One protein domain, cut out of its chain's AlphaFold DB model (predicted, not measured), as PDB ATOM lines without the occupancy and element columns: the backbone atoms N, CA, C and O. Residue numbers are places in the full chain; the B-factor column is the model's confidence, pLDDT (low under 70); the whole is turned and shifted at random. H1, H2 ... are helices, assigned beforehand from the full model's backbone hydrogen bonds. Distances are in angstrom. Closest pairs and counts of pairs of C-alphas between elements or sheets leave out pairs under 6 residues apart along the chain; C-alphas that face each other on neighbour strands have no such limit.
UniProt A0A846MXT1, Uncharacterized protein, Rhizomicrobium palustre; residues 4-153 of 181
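Overview. This is residues 4 to 153 of the 181 residues of an uncharacterized protein of Rhizomicrobium palustre (UniProt A0A846MXT1). Four long helices, H1 to H4, make an up-and-down bundle, and three shorter helices pack on it: H5 across the start of H1, H6 over the last part of H3, and H7 crossing H4 at a steep tilt of 52 degrees. The hairpin of H1 and H2 runs along the longest axis. The printed part has 150 residues with seven named helices, H1 to H7 in chain order, and no named strand; the class is all helix. It is compact, with a radius of gyration of the C-alphas of 15.1 A, yet elongated in outline, spanning 47 by 30 by 30 A.

Arrangement. H1, residues 4 to 32, and H2, residues 38 to 60, form a helical hairpin at a shallow tilt of 15 degrees; their closest C-alphas, of Ala 10 and Arg 59, are 4.3 A apart. With residues 51 to 59 alone, H2 touches H3, residues 66 to 85, in a second hairpin, closest at the C-alphas of Val 58 and Glu 69, 5.0 A. H3 forms a third hairpin with H4, residues 91 to 110, at a steep tilt of 39 degrees; the closest C-alphas are those of Val 84 and Arg 94, 6.2 A. H4 is the hub, touching five helices. H1 touches it with residues 16 to 27 alone, closest at the C-alphas of Phe 23 and Phe 100, 7.1 A. H5, residues 112 to 122, touches H4 only at the corner, and is about perpendicular to H1 at 79 degrees, touching its residues 5 to 9 alone; the closest C-alphas are those of Phe 5 and Ser 113, 6.9 A. H6, residues 129 to 137, touches H3 at Glu 78 and Leu 131, the closest C-alphas, 5.0 A. H7, residues 139 to 151, touches H4 at a steep tilt of 52 degrees, closest at the C-alphas of Ala 102 and Ile 142, 5.1 A; it is apart from H1, H2, H3 and H5. Every O i to N i+4 pair is within hydrogen-bond range in H2, H3, H6 and H7; in H1 24 of 25 are, in H4 14 of 16, in H5 6 of 7.

Along the chain. H1 runs 42.4 A from C-alpha 4 at (-22.351, -40.970, -8.855). H2 measures 32.1 A, H3 28.3 A, H4 28.7 A, H5 15.3 A, H6 12.4 A and H7 18.6 A, ending at C-alpha 151, (-6.316, -26.190, 3.275).

Size, cuts and confidence. The two C-alphas farthest apart, of Asn 4 and Glu 36, are 47.9 A apart. The printed part has no cut and no long link. Its mean pLDDT is 70.9, and 63 residues are under 70, among them residues 4 to 45.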
ATOM      1  N   ASN A   4     -23.563 -41.437  -9.539       61.88
ATOM      2  CA  ASN A   4     -22.351 -40.970  -8.855       61.88
ATOM      3  C   ASN A   4     -22.242 -39.433  -8.797       61.88
ATOM      4  O   ASN A   4     -21.714 -38.887  -7.830       61.88
ATOM      5  N   PHE A   5     -22.767 -38.724  -9.802       65.88
ATOM      6  CA  PHE A   5     -22.828 -37.261  -9.824       65.88
ATOM      7  C   PHE A   5     -23.775 -36.747  -8.737       65.88
ATOM      8  O   PHE A   5     -23.420 -35.876  -7.944       65.88
ATOM      9  N   TRP A   6     -24.957 -37.349  -8.635       64.75
ATOM     10  CA  TRP A   6     -25.959 -36.977  -7.642       64.75
ATOM     11  C   TRP A   6     -25.597 -37.382  -6.214       64.75
ATOM     12  O   TRP A   6     -25.987 -36.697  -5.263       64.75
ATOM     13  N   ALA A   7     -24.834 -38.459  -6.046       63.91
ATOM     14  CA  ALA A   7     -24.235 -38.820  -4.767       63.91
ATOM     15  C   ALA A   7     -23.210 -37.768  -4.309       63.91
ATOM     16  O   ALA A   7     -23.213 -37.389  -3.137       63.91
ATOM     17  N   ALA A   8     -22.396 -37.231  -5.230       63.38
ATOM     18  CA  ALA A   8     -21.485 -36.132  -4.924       63.38
ATOM     19  C   ALA A   8     -22.262 -34.886  -4.475       63.38
ATOM     20  O   ALA A   8     -21.993 -34.368  -3.398       63.38
ATOM     21  N   VAL A   9     -23.292 -34.460  -5.218       62.19
ATOM     22  CA  VAL A   9     -24.143 -33.308  -4.842       62.19
ATOM     23  C   VAL A   9     -24.763 -33.469  -3.440       62.19
ATOM     24  O   VAL A   9     -24.795 -32.512  -2.664       62.19
ATOM     25  N   ALA A  10     -25.183 -34.681  -3.062       59.88
ATOM     26  CA  ALA A  10     -25.739 -34.958  -1.734       59.88
ATOM     27  C   ALA A  10     -24.681 -34.935  -0.609       59.88
ATOM     28  O   ALA A  10     -24.896 -34.336   0.450       59.88
ATOM     29  N   ALA A  11     -23.504 -35.530  -0.826       59.84
ATOM     30  CA  ALA A  11     -22.391 -35.442   0.126       59.84
ATOM     31  C   ALA A  11     -21.966 -33.979   0.357       59.84
ATOM     32  O   ALA A  11     -21.683 -33.554   1.478       59.84
ATOM     33  N   ILE A  12     -22.025 -33.184  -0.707       55.16
ATOM     34  CA  ILE A  12     -21.678 -31.770  -0.738       55.16
ATOM     35  C   ILE A  12     -22.678 -30.914   0.067       55.16
ATOM     36  O   ILE A  12     -22.277 -30.103   0.902       55.16
ATOM     37  N   ALA A  13     -23.987 -31.145  -0.057       54.16
ATOM     38  CA  ALA A  13     -24.984 -30.435   0.755       54.16
ATOM     39  C   ALA A  13     -24.798 -30.648   2.280       54.16
ATOM     40  O   ALA A  13     -25.132 -29.783   3.101       54.16
ATOM     41  N   SER A  14     -24.184 -31.768   2.671       53.62
ATOM     42  CA  SER A  14     -23.826 -32.066   4.063       53.62
ATOM     43  C   SER A  14     -22.664 -31.193   4.564       53.62
ATOM     44  O   SER A  14     -22.755 -30.622   5.651       53.62
ATOM     45  N   GLY A  15     -21.615 -31.011   3.752       52.53
ATOM     46  CA  GLY A  15     -20.491 -30.112   4.063       52.53
ATOM     47  C   GLY A  15     -20.902 -28.636   4.094       52.53
ATOM     48  O   GLY A  15     -20.465 -27.877   4.960       52.53
ATOM     49  N   PHE A  16     -21.831 -28.252   3.220       57.53
ATOM     50  CA  PHE A  16     -22.413 -26.910   3.189       57.53
ATOM     51  C   PHE A  16     -23.190 -26.577   4.472       57.53
ATOM     52  O   PHE A  16     -23.105 -25.469   4.995       57.53
ATOM     53  N   THR A  17     -23.905 -27.556   5.038       55.53
ATOM     54  CA  THR A  17     -24.660 -27.376   6.291       55.53
ATOM     55  C   THR A  17     -23.737 -27.010   7.461       55.53
ATOM     56  O   THR A  17     -24.108 -26.190   8.303       55.53
ATOM     57  N   ALA A  18     -22.521 -27.564   7.506       55.69
ATOM     58  CA  ALA A  18     -21.529 -27.227   8.525       55.69
ATOM     59  C   ALA A  18     -21.013 -25.785   8.373       55.69
ATOM     60  O   ALA A  18     -20.937 -25.069   9.371       55.69
ATOM     61  N   ALA A  19     -20.747 -25.331   7.141       54.62
ATOM     62  CA  ALA A  19     -20.351 -23.947   6.858       54.62
ATOM     63  C   ALA A  19     -21.447 -22.948   7.267       54.62
ATOM     64  O   ALA A  19     -21.173 -21.969   7.955       54.62
ATOM     65  N   ILE A  20     -22.711 -23.260   6.963       60.59
ATOM     66  CA  ILE A  20     -23.858 -22.462   7.413       60.59
ATOM     67  C   ILE A  20     -23.968 -22.456   8.936       60.59
ATOM     68  O   ILE A  20     -24.215 -21.412   9.526       60.59
ATOM     69  N   THR A  21     -23.774 -23.598   9.593       57.62
ATOM     70  CA  THR A  21     -23.853 -23.684  11.058       57.62
ATOM     71  C   THR A  21     -22.757 -22.846  11.721       57.62
ATOM     72  O   THR A  21     -23.029 -22.131  12.684       57.62
ATOM     73  N   LEU A  22     -21.542 -22.867  11.166       60.19
ATOM     74  CA  LEU A  22     -20.435 -21.994  11.563       60.19
ATOM     75  C   LEU A  22     -20.763 -20.517  11.331       60.19
ATOM     76  O   LEU A  22     -20.514 -19.693  12.210       60.19
ATOM     77  N   PHE A  23     -21.379 -20.189  10.197       61.56
ATOM     78  CA  PHE A  23     -21.819 -18.833   9.895       61.56
ATOM     79  C   PHE A  23     -22.917 -18.352  10.857       61.56
ATOM     80  O   PHE A  23     -22.822 -17.244  11.379       61.56
ATOM     81  N   ILE A  24     -23.917 -19.186  11.168       60.22
ATOM     82  CA  ILE A  24     -24.958 -18.895  12.171       60.22
ATOM     83  C   ILE A  24     -24.318 -18.688  13.539       60.22
ATOM     84  O   ILE A  24     -24.645 -17.723  14.222       60.22
ATOM     85  N   ALA A  25     -23.399 -19.565  13.949       61.72
ATOM     86  CA  ALA A  25     -22.708 -19.444  15.227       61.72
ATOM     87  C   ALA A  25     -21.903 -18.135  15.304       61.72
ATOM     88  O   ALA A  25     -21.968 -17.424  16.307       61.72
ATOM     89  N   TRP A  26     -21.211 -17.772  14.224       64.94
ATOM     90  CA  TRP A  26     -20.469 -16.520  14.115       64.94
ATOM     91  C   TRP A  26     -21.383 -15.284  14.115       64.94
ATOM     92  O   TRP A  26     -21.121 -14.325  14.845       64.94
ATOM     93  N   ALA A  27     -22.479 -15.309  13.354       60.94
ATOM     94  CA  ALA A  27     -23.463 -14.231  13.295       60.94
ATOM     95  C   ALA A  27     -24.167 -14.048  14.647       60.94
ATOM     96  O   ALA A  27     -24.242 -12.929  15.151       60.94
ATOM     97  N   ASN A  28     -24.584 -15.142  15.291       59.12
ATOM     98  CA  ASN A  28     -25.150 -15.132  16.639       59.12
ATOM     99  C   ASN A  28     -24.173 -14.520  17.641       59.12
ATOM    100  O   ASN A  28     -24.583 -13.684  18.442       59.12
ATOM    101  N   HIS A  29     -22.889 -14.883  17.574       60.38
ATOM    102  CA  HIS A  29     -21.855 -14.347  18.459       60.38
ATOM    103  C   HIS A  29     -21.606 -12.845  18.241       60.38
ATOM    104  O   HIS A  29     -21.451 -12.091  19.198       60.38
ATOM    105  N   ARG A  30     -21.620 -12.366  16.990       57.53
ATOM    106  CA  ARG A  30     -21.448 -10.934  16.690       57.53
ATOM    107  C   ARG A  30     -22.676 -10.089  17.012       57.53
ATOM    108  O   ARG A  30     -22.523  -8.926  17.370       57.53
ATOM    109  N   VAL A  31     -23.874 -10.655  16.899       54.16
ATOM    110  CA  VAL A  31     -25.129  -9.936  17.155       54.16
ATOM    111  C   VAL A  31     -25.507  -9.934  18.635       54.16
ATOM    112  O   VAL A  31     -26.035  -8.932  19.110       54.16
ATOM    113  N   THR A  32     -25.163 -10.973  19.404       54.22
ATOM    114  CA  THR A  32     -25.310 -10.943  20.877       54.22
ATOM    115  C   THR A  32     -24.492  -9.824  21.524       54.22
ATOM    116  O   THR A  32     -24.889  -9.305  22.562       54.22
ATOM    117  N   LEU A  33     -23.407  -9.388  20.880       54.00
ATOM    118  CA  LEU A  33     -22.625  -8.220  21.293       54.00
ATOM    119  C   LEU A  33     -23.242  -6.872  20.857       54.00
ATOM    120  O   LEU A  33     -22.826  -5.832  21.355       54.00
ATOM    121  N   ALA A  34     -24.222  -6.868  19.948       52.28
ATOM    122  CA  ALA A  34     -24.794  -5.676  19.311       52.28
ATOM    123  C   ALA A  34     -26.332  -5.628  19.447       52.28
ATOM    124  O   ALA A  34     -27.048  -5.478  18.455       52.28
ATOM    125  N   ALA A  35     -26.827  -5.766  20.682       48.47
ATOM    126  CA  ALA A  35     -28.221  -6.005  21.090       48.47
ATOM    127  C   ALA A  35     -29.318  -5.020  20.596       48.47
ATOM    128  O   ALA A  35     -30.470  -5.148  20.997       48.47
ATOM    129  N   GLU A  36     -29.025  -4.058  19.721       48.38
ATOM    130  CA  GLU A  36     -29.949  -2.968  19.370       48.38
ATOM    131  C   GLU A  36     -30.799  -3.203  18.105       48.38
ATOM    132  O   GLU A  36     -31.648  -2.375  17.779       48.38
ATOM    133  N   LYS A  37     -30.628  -4.312  17.366       57.31
ATOM    134  CA  LYS A  37     -31.325  -4.518  16.076       57.31
ATOM    135  C   LYS A  37     -31.929  -5.912  15.895       57.31
ATOM    136  O   LYS A  37     -31.598  -6.639  14.959       57.31
ATOM    137  N   SER A  38     -32.868  -6.282  16.764       56.62
ATOM    138  CA  SER A  38     -33.563  -7.581  16.715       56.62
ATOM    139  C   SER A  38     -34.297  -7.846  15.386       56.62
ATOM    140  O   SER A  38     -34.373  -8.992  14.948       56.62
ATOM    141  N   TYR A  39     -34.797  -6.805  14.706       58.47
ATOM    142  CA  TYR A  39     -35.488  -6.940  13.413       58.47
ATOM    143  C   TYR A  39     -34.542  -7.342  12.263       58.47
ATOM    144  O   TYR A  39     -34.843  -8.250  11.482       58.47
ATOM    145  N   ASP A  40     -33.361  -6.722  12.202       62.56
ATOM    146  CA  ASP A  40     -32.342  -7.010  11.181       62.56
ATOM    147  C   ASP A  40     -31.724  -8.399  11.381       62.56
ATOM    148  O   ASP A  40     -31.392  -9.088  10.411       62.56
ATOM    149  N   PHE A  41     -31.612  -8.828  12.642       64.44
ATOM    150  CA  PHE A  41     -31.152 -10.160  13.012       64.44
ATOM    151  C   PHE A  41     -32.146 -11.252  12.616       64.44
ATOM    152  O   PHE A  41     -31.749 -12.221  11.976       64.44
ATOM    153  N   ASN A  42     -33.438 -11.074  12.907       67.00
ATOM    154  CA  ASN A  42     -34.469 -12.032  12.501       67.00
ATOM    155  C   ASN A  42     -34.550 -12.177  10.976       67.00
ATOM    156  O   ASN A  42     -34.682 -13.291  10.467       67.00
ATOM    157  N   SER A  43     -34.401 -11.073  10.238       65.50
ATOM    158  CA  SER A  43     -34.342 -11.103   8.771       65.50
ATOM    159  C   SER A  43     -33.117 -11.881   8.270       65.50
ATOM    160  O   SER A  43     -33.229 -12.696   7.358       65.50
ATOM    161  N   CYS A  44     -31.955 -11.695   8.906       66.69
ATOM    162  CA  CYS A  44     -30.739 -12.442   8.582       66.69
ATOM    163  C   CYS A  44     -30.877 -13.941   8.893       66.69
ATOM    164  O   CYS A  44     -30.587 -14.769   8.033       66.69
ATOM    165  N   LEU A  45     -31.380 -14.298  10.078       69.19
ATOM    166  CA  LEU A  45     -31.637 -15.691  10.447       69.19
ATOM    167  C   LEU A  45     -32.622 -16.361   9.491       69.19
ATOM    168  O   LEU A  45     -32.426 -17.520   9.140       69.19
ATOM    169  N   THR A  46     -33.642 -15.631   9.036       73.75
ATOM    170  CA  THR A  46     -34.612 -16.137   8.056       73.75
ATOM    171  C   THR A  46     -33.931 -16.479   6.735       73.75
ATOM    172  O   THR A  46     -34.126 -17.580   6.226       73.75
ATOM    173  N   VAL A  47     -33.076 -15.591   6.215       72.06
ATOM    174  CA  VAL A  47     -32.296 -15.844   4.991       72.06
ATOM    175  C   VAL A  47     -31.407 -17.075   5.150       72.06
ATOM    176  O   VAL A  47     -31.411 -17.967   4.304       72.06
ATOM    177  N   VAL A  48     -30.669 -17.158   6.255       70.44
ATOM    178  CA  VAL A  48     -29.749 -18.274   6.494       70.44
ATOM    179  C   VAL A  48     -30.509 -19.594   6.661       70.44
ATOM    180  O   VAL A  48     -30.084 -20.628   6.147       70.44
ATOM    181  N   PHE A  49     -31.659 -19.562   7.331       73.81
ATOM    182  CA  PHE A  49     -32.530 -20.720   7.481       73.81
ATOM    183  C   PHE A  49     -33.104 -21.182   6.139       73.81
ATOM    184  O   PHE A  49     -33.069 -22.377   5.860       73.81
ATOM    185  N   GLN A  50     -33.567 -20.259   5.291       76.38
ATOM    186  CA  GLN A  50     -34.082 -20.573   3.954       76.38
ATOM    187  C   GLN A  50     -33.009 -21.205   3.065       76.38
ATOM    188  O   GLN A  50     -33.262 -22.234   2.442       76.38
ATOM    189  N   VAL A  51     -31.787 -20.664   3.069       74.88
ATOM    190  CA  VAL A  51     -30.665 -21.260   2.323       74.88
ATOM    191  C   VAL A  51     -30.304 -22.635   2.888       74.88
ATOM    192  O   VAL A  51     -30.123 -23.590   2.135       74.88
ATOM    193  N   GLY A  52     -30.282 -22.778   4.216       70.94
ATOM    194  CA  GLY A  52     -30.082 -24.068   4.875       70.94
ATOM    195  C   GLY A  52     -31.164 -25.102   4.542       70.94
ATOM    196  O   GLY A  52     -30.856 -26.284   4.399       70.94
ATOM    197  N   GLN A  53     -32.423 -24.683   4.395       77.00
ATOM    198  CA  GLN A  53     -33.520 -25.554   3.975       77.00
ATOM    199  C   GLN A  53     -33.391 -25.974   2.511       77.00
ATOM    200  O   GLN A  53     -33.480 -27.170   2.242       77.00
ATOM    201  N   ALA A  54     -33.112 -25.037   1.602       74.62
ATOM    202  CA  ALA A  54     -32.895 -25.333   0.185       74.62
ATOM    203  C   ALA A  54     -31.761 -26.355  -0.005       74.62
ATOM    204  O   ALA A  54     -31.878 -27.305  -0.770       74.62
ATOM    205  N   LEU A  55     -30.687 -26.254   0.781       70.12
ATOM    206  CA  LEU A  55     -29.602 -27.240   0.755       70.12
ATOM    207  C   LEU A  55     -30.020 -28.624   1.244       70.12
ATOM    208  O   LEU A  55     -29.599 -29.627   0.671       70.12
ATOM    209  N   ARG A  56     -30.840 -28.704   2.297       74.19
ATOM    210  CA  ARG A  56     -31.383 -29.994   2.748       74.19
ATOM    211  C   ARG A  56     -32.290 -30.603   1.687       74.19
ATOM    212  O   ARG A  56     -32.213 -31.803   1.474       74.19
ATOM    213  N   GLN A  57     -33.078 -29.787   0.993       77.62
ATOM    214  CA  GLN A  57     -33.905 -30.244  -0.123       77.62
ATOM    215  C   GLN A  57     -33.042 -30.805  -1.256       77.62
ATOM    216  O   GLN A  57     -33.287 -31.922  -1.692       77.62
ATOM    217  N   VAL A  58     -31.952 -30.129  -1.633       75.75
ATOM    218  CA  VAL A  58     -30.971 -30.659  -2.599       75.75
ATOM    219  C   VAL A  58     -30.347 -31.977  -2.124       75.75
ATOM    220  O   VAL A  58     -30.165 -32.900  -2.917       75.75
ATOM    221  N   ARG A  59     -30.005 -32.077  -0.834       73.81
ATOM    222  CA  ARG A  59     -29.393 -33.276  -0.243       73.81
ATOM    223  C   ARG A  59     -30.328 -34.480  -0.267       73.81
ATOM    224  O   ARG A  59     -29.907 -35.574  -0.636       73.81
ATOM    225  N   ASP A  60     -31.552 -34.258   0.197       76.81
ATOM    226  CA  ASP A  60     -32.527 -35.298   0.519       76.81
ATOM    227  C   ASP A  60     -33.425 -35.624  -0.687       76.81
ATOM    228  O   ASP A  60     -34.178 -36.599  -0.652       76.81
ATOM    229  N   ALA A  61     -33.349 -34.836  -1.765       74.81
ATOM    230  CA  ALA A  61     -34.098 -35.082  -2.986       74.81
ATOM    231  C   ALA A  61     -33.664 -36.377  -3.690       74.81
ATOM    232  O   ALA A  61     -32.483 -36.732  -3.685       74.81
ATOM    233  N   PRO A  62     -34.605 -37.077  -4.346       77.44
ATOM    234  CA  PRO A  62     -34.286 -38.207  -5.208       77.44
ATOM    235  C   PRO A  62     -33.545 -37.744  -6.476       77.44
ATOM    236  O   PRO A  62     -33.675 -36.596  -6.902       77.44
ATOM    237  N   ASP A  63     -32.744 -38.634  -7.074       75.06
ATOM    238  CA  ASP A  63     -31.812 -38.308  -8.170       75.06
ATOM    239  C   ASP A  63     -32.481 -37.661  -9.400       75.06
ATOM    240  O   ASP A  63     -31.859 -36.853 -10.084       75.06
ATOM    241  N   ASP A  64     -33.752 -37.961  -9.657       75.69
ATOM    242  CA  ASP A  64     -34.562 -37.376 -10.733       75.69
ATOM    243  C   ASP A  64     -35.008 -35.927 -10.457       75.69
ATOM    244  O   ASP A  64     -35.363 -35.207 -11.389       75.69
ATOM    245  N   LYS A  65     -34.970 -35.479  -9.194       75.94
ATOM    246  CA  LYS A  65     -35.374 -34.127  -8.764       75.94
ATOM    247  C   LYS A  65     -34.232 -33.260  -8.252       75.94
ATOM    248  O   LYS A  65     -34.410 -32.054  -8.106       75.94
ATOM    249  N   LYS A  66     -33.053 -33.827  -8.006       71.94
ATOM    250  CA  LYS A  66     -31.917 -33.066  -7.470       71.94
ATOM    251  C   LYS A  66     -31.483 -31.900  -8.358       71.94
ATOM    252  O   LYS A  66     -31.065 -30.878  -7.825       71.94
ATOM    253  N   GLU A  67     -31.596 -32.008  -9.684       74.75
ATOM    254  CA  GLU A  67     -31.270 -30.884 -10.577       74.75
ATOM    255  C   GLU A  67     -32.207 -29.705 -10.358       74.75
ATOM    256  O   GLU A  67     -31.768 -28.558 -10.311       74.75
ATOM    257  N   PHE A  68     -33.494 -30.000 -10.197       80.19
ATOM    258  CA  PHE A  68     -34.508 -28.997  -9.931       80.19
ATOM    259  C   PHE A  68     -34.232 -28.291  -8.599       80.19
ATOM    260  O   PHE A  68     -34.100 -27.072  -8.580       80.19
ATOM    261  N   GLU A  69     -34.029 -29.047  -7.518       79.31
ATOM    262  CA  GLU A  69     -33.722 -28.463  -6.204       79.31
ATOM    263  C   GLU A  69     -32.413 -27.660  -6.227       79.31
ATOM    264  O   GLU A  69     -32.286 -26.620  -5.581       79.31
ATOM    265  N   PHE A  70     -31.419 -28.109  -7.002       78.50
ATOM    266  CA  PHE A  70     -30.162 -27.379  -7.145       78.50
ATOM    267  C   PHE A  70     -30.358 -26.046  -7.878       78.50
ATOM    268  O   PHE A  70     -29.760 -25.040  -7.497       78.50
ATOM    269  N   ARG A  71     -31.224 -26.004  -8.895       78.50
ATOM    270  CA  ARG A  71     -31.610 -24.752  -9.559       78.50
ATOM    271  C   ARG A  71     -32.374 -23.826  -8.616       78.50
ATOM    272  O   ARG A  71     -32.100 -22.632  -8.624       78.50
ATOM    273  N   GLU A  72     -33.246 -24.356  -7.764       80.31
ATOM    274  CA  GLU A  72     -33.950 -23.564  -6.746       80.31
ATOM    275  C   GLU A  72     -32.986 -22.951  -5.721       80.31
ATOM    276  O   GLU A  72     -33.113 -21.777  -5.363       80.31
ATOM    277  N   LEU A  73     -31.949 -23.691  -5.320       81.88
ATOM    278  CA  LEU A  73     -30.862 -23.137  -4.514       81.88
ATOM    279  C   LEU A  73     -30.153 -21.982  -5.239       81.88
ATOM    280  O   LEU A  73     -29.916 -20.939  -4.629       81.88
ATOM    281  N   LEU A  74     -29.825 -22.134  -6.525       82.94
ATOM    282  CA  LEU A  74     -29.199 -21.058  -7.303       82.94
ATOM    283  C   LEU A  74     -30.122 -19.837  -7.455       82.94
ATOM    284  O   LEU A  74     -29.649 -18.712  -7.312       82.94
ATOM    285  N   ASN A  75     -31.427 -20.044  -7.660       81.94
ATOM    286  CA  ASN A  75     -32.432 -18.974  -7.713       81.94
ATOM    287  C   ASN A  75     -32.471 -18.179  -6.401       81.94
ATOM    288  O   ASN A  75     -32.537 -16.949  -6.406       81.94
ATOM    289  N   LEU A  76     -32.373 -18.868  -5.263       83.25
ATOM    290  CA  LEU A  76     -32.311 -18.223  -3.956       83.25
ATOM    291  C   LEU A  76     -31.023 -17.401  -3.784       83.25
ATOM    292  O   LEU A  76     -31.076 -16.273  -3.291       83.25
ATOM    293  N   LEU A  77     -29.872 -17.925  -4.216       85.69
ATOM    294  CA  LEU A  77     -28.603 -17.187  -4.177       85.69
ATOM    295  C   LEU A  77     -28.610 -15.964  -5.107       85.69
ATOM    296  O   LEU A  77     -28.079 -14.920  -4.732       85.69
ATOM    297  N   GLU A  78     -29.248 -16.057  -6.274       83.75
ATOM    298  CA  GLU A  78     -29.461 -14.933  -7.196       83.75
ATOM    299  C   GLU A  78     -30.317 -13.838  -6.562       83.75
ATOM    300  O   GLU A  78     -29.934 -12.669  -6.574       83.75
ATOM    301  N   ALA A  79     -31.440 -14.197  -5.935       82.56
ATOM    302  CA  ALA A  79     -32.297 -13.233  -5.249       82.56
ATOM    303  C   ALA A  79     -31.548 -12.498  -4.121       82.56
ATOM    304  O   ALA A  79     -31.717 -11.290  -3.927       82.56
ATOM    305  N   LEU A  80     -30.669 -13.204  -3.403       83.06
ATOM    306  CA  LEU A  80     -29.787 -12.588  -2.410       83.06
ATOM    307  C   LEU A  80     -28.743 -11.675  -3.058       83.06
ATOM    308  O   LEU A  80     -28.494 -10.583  -2.541       83.06
ATOM    309  N   ALA A  81     -28.171 -12.078  -4.192       85.62
ATOM    310  CA  ALA A  81     -27.224 -11.267  -4.949       85.62
ATOM    311  C   ALA A  81     -27.859  -9.957  -5.440       85.62
ATOM    312  O   ALA A  81     -27.273  -8.898  -5.220       85.62
ATOM    313  N   VAL A  82     -29.081 -10.002  -5.987       83.56
ATOM    314  CA  VAL A  82     -29.884  -8.813  -6.338       83.56
ATOM    315  C   VAL A  82     -30.028  -7.903  -5.118       83.56
ATOM    316  O   VAL A  82     -29.707  -6.715  -5.166       83.56
ATOM    317  N   GLY A  83     -30.452  -8.467  -3.982       82.06
ATOM    318  CA  GLY A  83     -30.667  -7.706  -2.752       82.06
ATOM    319  C   GLY A  83     -29.409  -6.996  -2.230       82.06
ATOM    320  O   GLY A  83     -29.501  -5.895  -1.670       82.06
ATOM    321  N   VAL A  84     -28.235  -7.601  -2.426       84.56
ATOM    322  CA  VAL A  84     -26.938  -7.018  -2.062       84.56
ATOM    323  C   VAL A  84     -26.489  -5.967  -3.085       84.56
ATOM    324  O   VAL A  84     -26.170  -4.842  -2.679       84.56
ATOM    325  N   ASN A  85     -26.502  -6.307  -4.379       85.94
ATOM    326  CA  ASN A  85     -26.033  -5.461  -5.480       85.94
ATOM    327  C   ASN A  85     -26.843  -4.160  -5.573       85.94
ATOM    328  O   ASN A  85     -26.268  -3.068  -5.559       85.94
ATOM    329  N   ASP A  86     -28.173  -4.266  -5.553       85.25
ATOM    330  CA  ASP A  86     -29.091  -3.127  -5.691       85.25
ATOM    331  C   ASP A  86     -29.374  -2.424  -4.362       85.25
ATOM    332  O   ASP A  86     -30.169  -1.490  -4.269       85.25
ATOM    333  N   LYS A  87     -28.686  -2.842  -3.298       82.06
ATOM    334  CA  LYS A  87     -28.787  -2.247  -1.967       82.06
ATOM    335  C   LYS A  87     -30.184  -2.294  -1.344       82.06
ATOM    336  O   LYS A  87     -30.417  -1.538  -0.401       82.06
ATOM    337  N   LEU A  88     -31.041  -3.210  -1.797       75.56
ATOM    338  CA  LEU A  88     -32.408  -3.413  -1.301       75.56
ATOM    339  C   LEU A  88     -32.434  -3.919   0.148       75.56
ATOM    340  O   LEU A  88     -33.384  -3.675   0.886       75.56
ATOM    341  N   ILE A  89     -31.368  -4.599   0.573       74.12
ATOM    342  CA  ILE A  89     -31.193  -5.069   1.947       74.12
ATOM    343  C   ILE A  89     -30.553  -3.964   2.800       74.12
ATOM    344  O   ILE A  89     -29.585  -3.316   2.388       74.12
ATOM    345  N   GLN A  90     -31.032  -3.769   4.034       73.50
ATOM    346  CA  GLN A  90     -30.443  -2.798   4.963       73.50
ATOM    347  C   GLN A  90     -28.939  -3.035   5.182       73.50
ATOM    348  O   GLN A  90     -28.448  -4.164   5.155       73.50
ATOM    349  N   ALA A  91     -28.182  -1.962   5.428       75.12
ATOM    350  CA  ALA A  91     -26.721  -2.019   5.526       75.12
ATOM    351  C   ALA A  91     -26.204  -3.004   6.596       75.12
ATOM    352  O   ALA A  91     -25.178  -3.644   6.383       75.12
ATOM    353  N   ALA A  92     -26.909  -3.148   7.723       69.19
ATOM    354  CA  ALA A  92     -26.535  -4.088   8.782       69.19
ATOM    355  C   ALA A  92     -26.705  -5.548   8.335       69.19
ATOM    356  O   ALA A  92     -25.775  -6.341   8.455       69.19
ATOM    357  N   THR A  93     -27.855  -5.886   7.752       68.50
ATOM    358  CA  THR A  93     -28.132  -7.223   7.212       68.50
ATOM    359  C   THR A  93     -27.206  -7.557   6.047       68.50
ATOM    360  O   THR A  93     -26.683  -8.661   5.978       68.50
ATOM    361  N   ARG A  94     -26.902  -6.590   5.180       77.44
ATOM    362  CA  ARG A  94     -25.956  -6.770   4.073       77.44
ATOM    363  C   ARG A  94     -24.549  -7.132   4.541       77.44
ATOM    364  O   ARG A  94     -23.965  -8.047   3.984       77.44
ATOM    365  N   LYS A  95     -24.046  -6.497   5.610       75.88
ATOM    366  CA  LYS A  95     -22.752  -6.855   6.227       75.88
ATOM    367  C   LYS A  95     -22.687  -8.315   6.692       75.88
ATOM    368  O   LYS A  95     -21.588  -8.818   6.901       75.88
ATOM    369  N   MET A  96     -23.832  -8.972   6.876       71.81
ATOM    370  CA  MET A  96     -23.923 -10.397   7.200       71.81
ATOM    371  C   MET A  96     -24.185 -11.246   5.944       71.81
ATOM    372  O   MET A  96     -23.520 -12.249   5.734       71.81
ATOM    373  N   VAL A  97     -25.101 -10.833   5.068       76.31
ATOM    374  CA  VAL A  97     -25.471 -11.597   3.862       76.31
ATOM    375  C   VAL A  97     -24.344 -11.638   2.827       76.31
ATOM    376  O   VAL A  97     -24.154 -12.658   2.181       76.31
ATOM    377  N   GLU A  98     -23.564 -10.570   2.680       83.25
ATOM    378  CA  GLU A  98     -22.449 -10.488   1.730       83.25
ATOM    379  C   GLU A  98     -21.339 -11.527   1.993       83.25
ATOM    380  O   GLU A  98     -21.053 -12.312   1.086       83.25
ATOM    381  N   PRO A  99     -20.756 -11.641   3.208       79.12
ATOM    382  CA  PRO A  99     -19.792 -12.703   3.495       79.12
ATOM    383  C   PRO A  99     -20.401 -14.100   3.368       79.12
ATOM    384  O   PRO A  99     -19.732 -15.006   2.879       79.12
ATOM    385  N   PHE A 100     -21.669 -14.269   3.745       78.62
ATOM    386  CA  PHE A 100     -22.373 -15.539   3.594       78.62
ATOM    387  C   PHE A 100     -22.519 -15.959   2.128       78.62
ATOM    388  O   PHE A 100     -22.208 -17.090   1.761       78.62
ATOM    389  N   LEU A 101     -22.954 -15.036   1.269       83.25
ATOM    390  CA  LEU A 101     -23.114 -15.268  -0.162       83.25
ATOM    391  C   LEU A 101     -21.758 -15.547  -0.830       83.25
ATOM    392  O   LEU A 101     -21.664 -16.422  -1.691       83.25
ATOM    393  N   ALA A 102     -20.696 -14.867  -0.385       85.19
ATOM    394  CA  ALA A 102     -19.328 -15.139  -0.822       85.19
ATOM    395  C   ALA A 102     -18.853 -16.546  -0.415       85.19
ATOM    396  O   ALA A 102     -18.281 -17.249  -1.248       85.19
ATOM    397  N   GLU A 103     -19.119 -16.989   0.820       79.44
ATOM    398  CA  GLU A 103     -18.817 -18.356   1.268       79.44
ATOM    399  C   GLU A 103     -19.600 -19.401   0.471       79.44
ATOM    400  O   GLU A 103     -19.024 -20.409   0.052       79.44
ATOM    401  N   CYS A 104     -20.879 -19.131   0.201       78.56
ATOM    402  CA  CYS A 104     -21.729 -20.008  -0.591       78.56
ATOM    403  C   CYS A 104     -21.178 -20.188  -2.008       78.56
ATOM    404  O   CYS A 104     -20.997 -21.308  -2.485       78.56
ATOM    405  N   TYR A 105     -20.850 -19.078  -2.671       84.00
ATOM    406  CA  TYR A 105     -20.308 -19.090  -4.024       84.00
ATOM    407  C   TYR A 105     -18.915 -19.734  -4.090       84.00
ATOM    408  O   TYR A 105     -18.625 -20.515  -4.999       84.00
ATOM    409  N   ALA A 106     -18.051 -19.441  -3.112       81.00
ATOM    410  CA  ALA A 106     -16.731 -20.053  -2.981       81.00
ATOM    411  C   ALA A 106     -16.831 -21.575  -2.875       81.00
ATOM    412  O   ALA A 106     -16.147 -22.293  -3.604       81.00
ATOM    413  N   TYR A 107     -17.726 -22.058  -2.018       75.81
ATOM    414  CA  TYR A 107     -17.949 -23.480  -1.843       75.81
ATOM    415  C   TYR A 107     -18.446 -24.138  -3.141       75.81
ATOM    416  O   TYR A 107     -17.863 -25.134  -3.572       75.81
ATOM    417  N   LEU A 108     -19.443 -23.555  -3.826       78.31
ATOM    418  CA  LEU A 108     -19.932 -24.067  -5.118       78.31
ATOM    419  C   LEU A 108     -18.808 -24.183  -6.162       78.31
ATOM    420  O   LEU A 108     -18.765 -25.152  -6.918       78.31
ATOM    421  N   LYS A 109     -17.862 -23.236  -6.175       78.88
ATOM    422  CA  LYS A 109     -16.692 -23.267  -7.065       78.88
ATOM    423  C   LYS A 109     -15.670 -24.354  -6.733       78.88
ATOM    424  O   LYS A 109     -14.994 -24.819  -7.649       78.88
ATOM    425  N   THR A 110     -15.521 -24.722  -5.460       73.56
ATOM    426  CA  THR A 110     -14.547 -25.745  -5.035       73.56
ATOM    427  C   THR A 110     -14.953 -27.165  -5.422       73.56
ATOM    428  O   THR A 110     -14.108 -28.051  -5.478       73.56
ATOM    429  N   GLN A 111     -16.231 -27.381  -5.731       69.56
ATOM    430  CA  GLN A 111     -16.764 -28.694  -6.064       69.56
ATOM    431  C   GLN A 111     -16.802 -28.889  -7.587       69.56
ATOM    432  O   GLN A 111     -17.526 -28.155  -8.260       69.56
ATOM    433  N   PRO A 112     -16.070 -29.863  -8.165       68.00
ATOM    434  CA  PRO A 112     -15.955 -30.013  -9.620       68.00
ATOM    435  C   PRO A 112     -17.304 -30.156 -10.339       68.00
ATOM    436  O   PRO A 112     -17.551 -29.471 -11.328       68.00
ATOM    437  N   SER A 113     -18.202 -30.980  -9.790       66.75
ATOM    438  CA  SER A 113     -19.549 -31.232 -10.323       66.75
ATOM    439  C   SER A 113     -20.447 -29.992 -10.311       66.75
ATOM    440  O   SER A 113     -21.239 -29.785 -11.229       66.75
ATOM    441  N   LEU A 114     -20.313 -29.144  -9.291       68.00
ATOM    442  CA  LEU A 114     -21.111 -27.927  -9.148       68.00
ATOM    443  C   LEU A 114     -20.506 -26.743  -9.892       68.00
ATOM    444  O   LEU A 114     -21.240 -25.885 -10.362       68.00
ATOM    445  N   SER A 115     -19.185 -26.703 -10.035       72.12
ATOM    446  CA  SER A 115     -18.473 -25.676 -10.793       72.12
ATOM    447  C   SER A 115     -18.848 -25.716 -12.274       72.12
ATOM    448  O   SER A 115     -19.041 -24.670 -12.896       72.12
ATOM    449  N   GLU A 116     -19.016 -26.917 -12.836       70.31
ATOM    450  CA  GLU A 116     -19.485 -27.100 -14.210       70.31
ATOM    451  C   GLU A 116     -20.952 -26.678 -14.373       70.31
ATOM    452  O   GLU A 116     -21.269 -25.885 -15.259       70.31
ATOM    453  N   LEU A 117     -21.830 -27.105 -13.457       67.25
ATOM    454  CA  LEU A 117     -23.224 -26.653 -13.423       67.25
ATOM    455  C   LEU A 117     -23.340 -25.135 -13.265       67.25
ATOM    456  O   LEU A 117     -24.124 -24.509 -13.972       67.25
ATOM    457  N   LEU A 118     -22.548 -24.533 -12.378       72.69
ATOM    458  CA  LEU A 118     -22.512 -23.094 -12.142       72.69
ATOM    459  C   LEU A 118     -22.039 -22.358 -13.398       72.69
ATOM    460  O   LEU A 118     -22.679 -21.395 -13.803       72.69
ATOM    461  N   LYS A 119     -20.974 -22.827 -14.061       72.50
ATOM    462  CA  LYS A 119     -20.515 -22.260 -15.339       72.50
ATOM    463  C   LYS A 119     -21.602 -22.319 -16.406       72.50
ATOM    464  O   LYS A 119     -21.879 -21.295 -17.023       72.50
ATOM    465  N   ASN A 120     -22.236 -23.473 -16.593       68.06
ATOM    466  CA  ASN A 120     -23.285 -23.653 -17.602       68.06
ATOM    467  C   ASN A 120     -24.521 -22.795 -17.299       68.06
ATOM    468  O   ASN A 120     -25.152 -22.254 -18.200       68.06
ATOM    469  N   SER A 121     -24.833 -22.625 -16.016       65.06
ATOM    470  CA  SER A 121     -25.973 -21.843 -15.545       65.06
ATOM    471  C   SER A 121     -25.745 -20.331 -15.664       65.06
ATOM    472  O   SER A 121     -26.658 -19.595 -16.029       65.06
ATOM    473  N   VAL A 122     -24.520 -19.868 -15.394       61.09
ATOM    474  CA  VAL A 122     -24.121 -18.449 -15.426       61.09
ATOM    475  C   VAL A 122     -23.821 -17.948 -16.843       61.09
ATOM    476  O   VAL A 122     -23.968 -16.762 -17.117       61.09
ATOM    477  N   THR A 123     -23.404 -18.832 -17.753       59.28
ATOM    478  CA  THR A 123     -23.095 -18.473 -19.153       59.28
ATOM    479  C   THR A 123     -24.293 -18.582 -20.104       59.28
ATOM    480  O   THR A 123     -24.181 -18.174 -21.258       59.28
ATOM    481  N   GLY A 124     -25.438 -19.095 -19.638       57.44
ATOM    482  CA  GLY A 124     -26.702 -19.070 -20.380       57.44
ATOM    483  C   GLY A 124     -27.332 -17.670 -20.428       57.44
ATOM    484  O   GLY A 124     -27.055 -16.834 -19.575       57.44
ATOM    485  N   GLU A 125     -28.211 -17.427 -21.406       51.31
ATOM    486  CA  GLU A 125     -28.766 -16.111 -21.797       51.31
ATOM    487  C   GLU A 125     -29.547 -15.305 -20.728       51.31
ATOM    488  O   GLU A 125     -30.090 -14.251 -21.049       51.31
ATOM    489  N   GLY A 126     -29.582 -15.700 -19.451       52.75
ATOM    490  CA  GLY A 126     -30.195 -14.831 -18.435       52.75
ATOM    491  C   GLY A 126     -30.446 -15.393 -17.041       52.75
ATOM    492  O   GLY A 126     -31.134 -14.735 -16.271       52.75
ATOM    493  N   THR A 127     -29.950 -16.578 -16.681       65.81
ATOM    494  CA  THR A 127     -30.487 -17.253 -15.485       65.81
ATOM    495  C   THR A 127     -29.884 -16.777 -14.154       65.81
ATOM    496  O   THR A 127     -30.599 -16.787 -13.163       65.81
ATOM    497  N   PHE A 128     -28.614 -16.333 -14.108       77.56
ATOM    498  CA  PHE A 128     -27.921 -15.978 -12.847       77.56
ATOM    499  C   PHE A 128     -26.928 -14.798 -12.983       77.56
ATOM    500  O   PHE A 128     -25.744 -14.892 -12.631       77.56
ATOM    501  N   CYS A 129     -27.373 -13.701 -13.604       79.56
ATOM    502  CA  CYS A 129     -26.518 -12.557 -13.943       79.56
ATOM    503  C   CYS A 129     -26.056 -11.777 -12.702       79.56
ATOM    504  O   CYS A 129     -24.898 -11.356 -12.617       79.56
ATOM    505  N   GLU A 130     -26.932 -11.604 -11.716       83.12
ATOM    506  CA  GLU A 130     -26.642 -10.820 -10.520       83.12
ATOM    507  C   GLU A 130     -25.730 -11.582  -9.554       83.12
ATOM    508  O   GLU A 130     -24.852 -10.968  -8.943       83.12
ATOM    509  N   LEU A 131     -25.823 -12.912  -9.485       83.56
ATOM    510  CA  LEU A 131     -24.874 -13.759  -8.765       83.56
ATOM    511  C   LEU A 131     -23.479 -13.688  -9.396       83.56
ATOM    512  O   LEU A 131     -22.480 -13.586  -8.681       83.56
ATOM    513  N   TYR A 132     -23.393 -13.672 -10.729       83.50
ATOM    514  CA  TYR A 132     -22.119 -13.477 -11.424       83.50
ATOM    515  C   TYR A 132     -21.529 -12.086 -11.175       83.50
ATOM    516  O   TYR A 132     -20.347 -11.955 -10.848       83.50
ATOM    517  N   LYS A 133     -22.355 -11.044 -11.277       85.44
ATOM    518  CA  LYS A 133     -21.969  -9.662 -10.979       85.44
ATOM    519  C   LYS A 133     -21.493  -9.524  -9.535       85.44
ATOM    520  O   LYS A 133     -20.404  -8.995  -9.313       85.44
ATOM    521  N   PHE A 134     -22.221 -10.094  -8.577       88.19
ATOM    522  CA  PHE A 134     -21.807 -10.163  -7.177       88.19
ATOM    523  C   PHE A 134     -20.433 -10.830  -7.037       88.19
ATOM    524  O   PHE A 134     -19.543 -10.284  -6.381       88.19
ATOM    525  N   ALA A 135     -20.230 -11.977  -7.692       85.38
ATOM    526  CA  ALA A 135     -18.968 -12.703  -7.636       85.38
ATOM    527  C   ALA A 135     -17.804 -11.925  -8.263       85.38
ATOM    528  O   ALA A 135     -16.681 -11.999  -7.767       85.38
ATOM    529  N   SER A 136     -18.062 -11.157  -9.324       85.31
ATOM    530  CA  SER A 136     -17.057 -10.304  -9.961       85.31
ATOM    531  C   SER A 136     -16.604  -9.159  -9.049       85.31
ATOM    532  O   SER A 136     -15.410  -8.877  -8.967       85.31
ATOM    533  N   ILE A 137     -17.537  -8.557  -8.301       87.56
ATOM    534  CA  ILE A 137     -17.266  -7.470  -7.352       87.56
ATOM    535  C   ILE A 137     -16.517  -8.002  -6.122       87.56
ATOM    536  O   ILE A 137     -15.564  -7.381  -5.654       87.56
ATOM    537  N   ASN A 138     -16.906  -9.180  -5.628       87.38
ATOM    538  CA  ASN A 138     -16.422  -9.747  -4.364       87.38
ATOM    539  C   ASN A 138     -15.375 -10.859  -4.543       87.38
ATOM    540  O   ASN A 138     -15.136 -11.660  -3.634       87.38
ATOM    541  N   MET A 139     -14.709 -10.906  -5.700       83.75
ATOM    542  CA  MET A 139     -13.796 -11.993  -6.073       83.75
ATOM    543  C   MET A 139     -12.659 -12.198  -5.060       83.75
ATOM    544  O   MET A 139     -12.289 -13.333  -4.764       83.75
ATOM    545  N   THR A 140     -12.129 -11.120  -4.475       82.50
ATOM    546  CA  THR A 140     -11.081 -11.191  -3.444       82.50
ATOM    547  C   THR A 140     -11.547 -11.963  -2.209       82.50
ATOM    548  O   THR A 140     -10.833 -12.838  -1.722       82.50
ATOM    549  N   GLN A 141     -12.757 -11.680  -1.722       82.88
ATOM    550  CA  GLN A 141     -13.331 -12.353  -0.558       82.88
ATOM    551  C   GLN A 141     -13.669 -13.814  -0.868       82.88
ATOM    552  O   GLN A 141     -13.384 -14.704  -0.067       82.88
ATOM    553  N   ILE A 142     -14.205 -14.077  -2.061       82.06
ATOM    554  CA  ILE A 142     -14.494 -15.433  -2.539       82.06
ATOM    555  C   ILE A 142     -13.210 -16.270  -2.586       82.06
ATOM    556  O   ILE A 142     -13.183 -17.381  -2.064       82.06
ATOM    557  N   ASN A 143     -12.118 -15.729  -3.131       79.81
ATOM    558  CA  ASN A 143     -10.834 -16.430  -3.202       79.81
ATOM    559  C   ASN A 143     -10.248 -16.735  -1.814       79.81
ATOM    560  O   ASN A 143      -9.689 -17.812  -1.611       79.81
ATOM    561  N   GLN A 144     -10.412 -15.832  -0.840       79.94
ATOM    562  CA  GLN A 144     -10.026 -16.100   0.551       79.94
ATOM    563  C   GLN A 144     -10.819 -17.267   1.147       79.94
ATOM    564  O   GLN A 144     -10.251 -18.099   1.853       79.94
ATOM    565  N   CYS A 145     -12.115 -17.358   0.843       75.81
ATOM    566  CA  CYS A 145     -12.956 -18.467   1.289       75.81
ATOM    567  C   CYS A 145     -12.546 -19.789   0.620       75.81
ATOM    568  O   CYS A 145     -12.402 -20.794   1.308       75.81
ATOM    569  N   ILE A 146     -12.262 -19.780  -0.689       77.19
ATOM    570  CA  ILE A 146     -11.741 -20.949  -1.425       77.19
ATOM    571  C   ILE A 146     -10.443 -21.467  -0.790       77.19
ATOM    572  O   ILE A 146     -10.291 -22.672  -0.591       77.19
ATOM    573  N   GLY A 147      -9.530 -20.565  -0.414       69.44
ATOM    574  CA  GLY A 147      -8.282 -20.925   0.263       69.44
ATOM    575  C   GLY A 147      -8.496 -21.716   1.559       69.44
ATOM    576  O   GLY A 147      -7.736 -22.638   1.833       69.44
ATOM    577  N   ARG A 148      -9.560 -21.428   2.323       70.31
ATOM    578  CA  ARG A 148      -9.892 -22.173   3.554       70.31
ATOM    579  C   ARG A 148     -10.358 -23.598   3.267       70.31
ATOM    580  O   ARG A 148     -10.002 -24.506   4.010       70.31
ATOM    581  N   TYR A 149     -11.118 -23.796   2.192       61.75
ATOM    582  CA  TYR A 149     -11.584 -25.127   1.802       61.75
ATOM    583  C   TYR A 149     -10.434 -26.005   1.298       61.75
ATOM    584  O   TYR A 149     -10.343 -27.162   1.696       61.75
ATOM    585  N   ASN A 150      -9.505 -25.440   0.522       57.62
ATOM    586  CA  ASN A 150      -8.363 -26.185  -0.021       57.62
ATOM    587  C   ASN A 150      -7.329 -26.596   1.046       57.62
ATOM    588  O   ASN A 150      -6.667 -27.618   0.886       57.62
ATOM    589  N   VAL A 151      -7.197 -25.837   2.141       52.03
ATOM    590  CA  VAL A 151      -6.316 -26.190   3.275       52.03
ATOM    591  C   VAL A 151      -6.915 -27.313   4.135       52.03
ATOM    592  O   VAL A 151      -6.180 -28.067   4.759       52.03
ATOM    593  N   SER A 152      -8.242 -27.486   4.137       48.41
ATOM    594  CA  SER A 152      -8.913 -28.562   4.891       48.41
ATOM    595  C   SER A 152      -8.886 -29.941   4.211       48.41
ATOM    596  O   SER A 152      -9.400 -30.906   4.770       48.41
ATOM    597  N   SER A 153      -8.310 -30.034   3.008       43.50
ATOM    598  CA  SER A 153      -8.208 -31.264   2.207       43.50
ATOM    599  C   SER A 153      -6.882 -32.026   2.358       43.50
ATOM    600  O   SER A 153      -6.720 -33.056   1.703       43.50
TER     601      SER A 153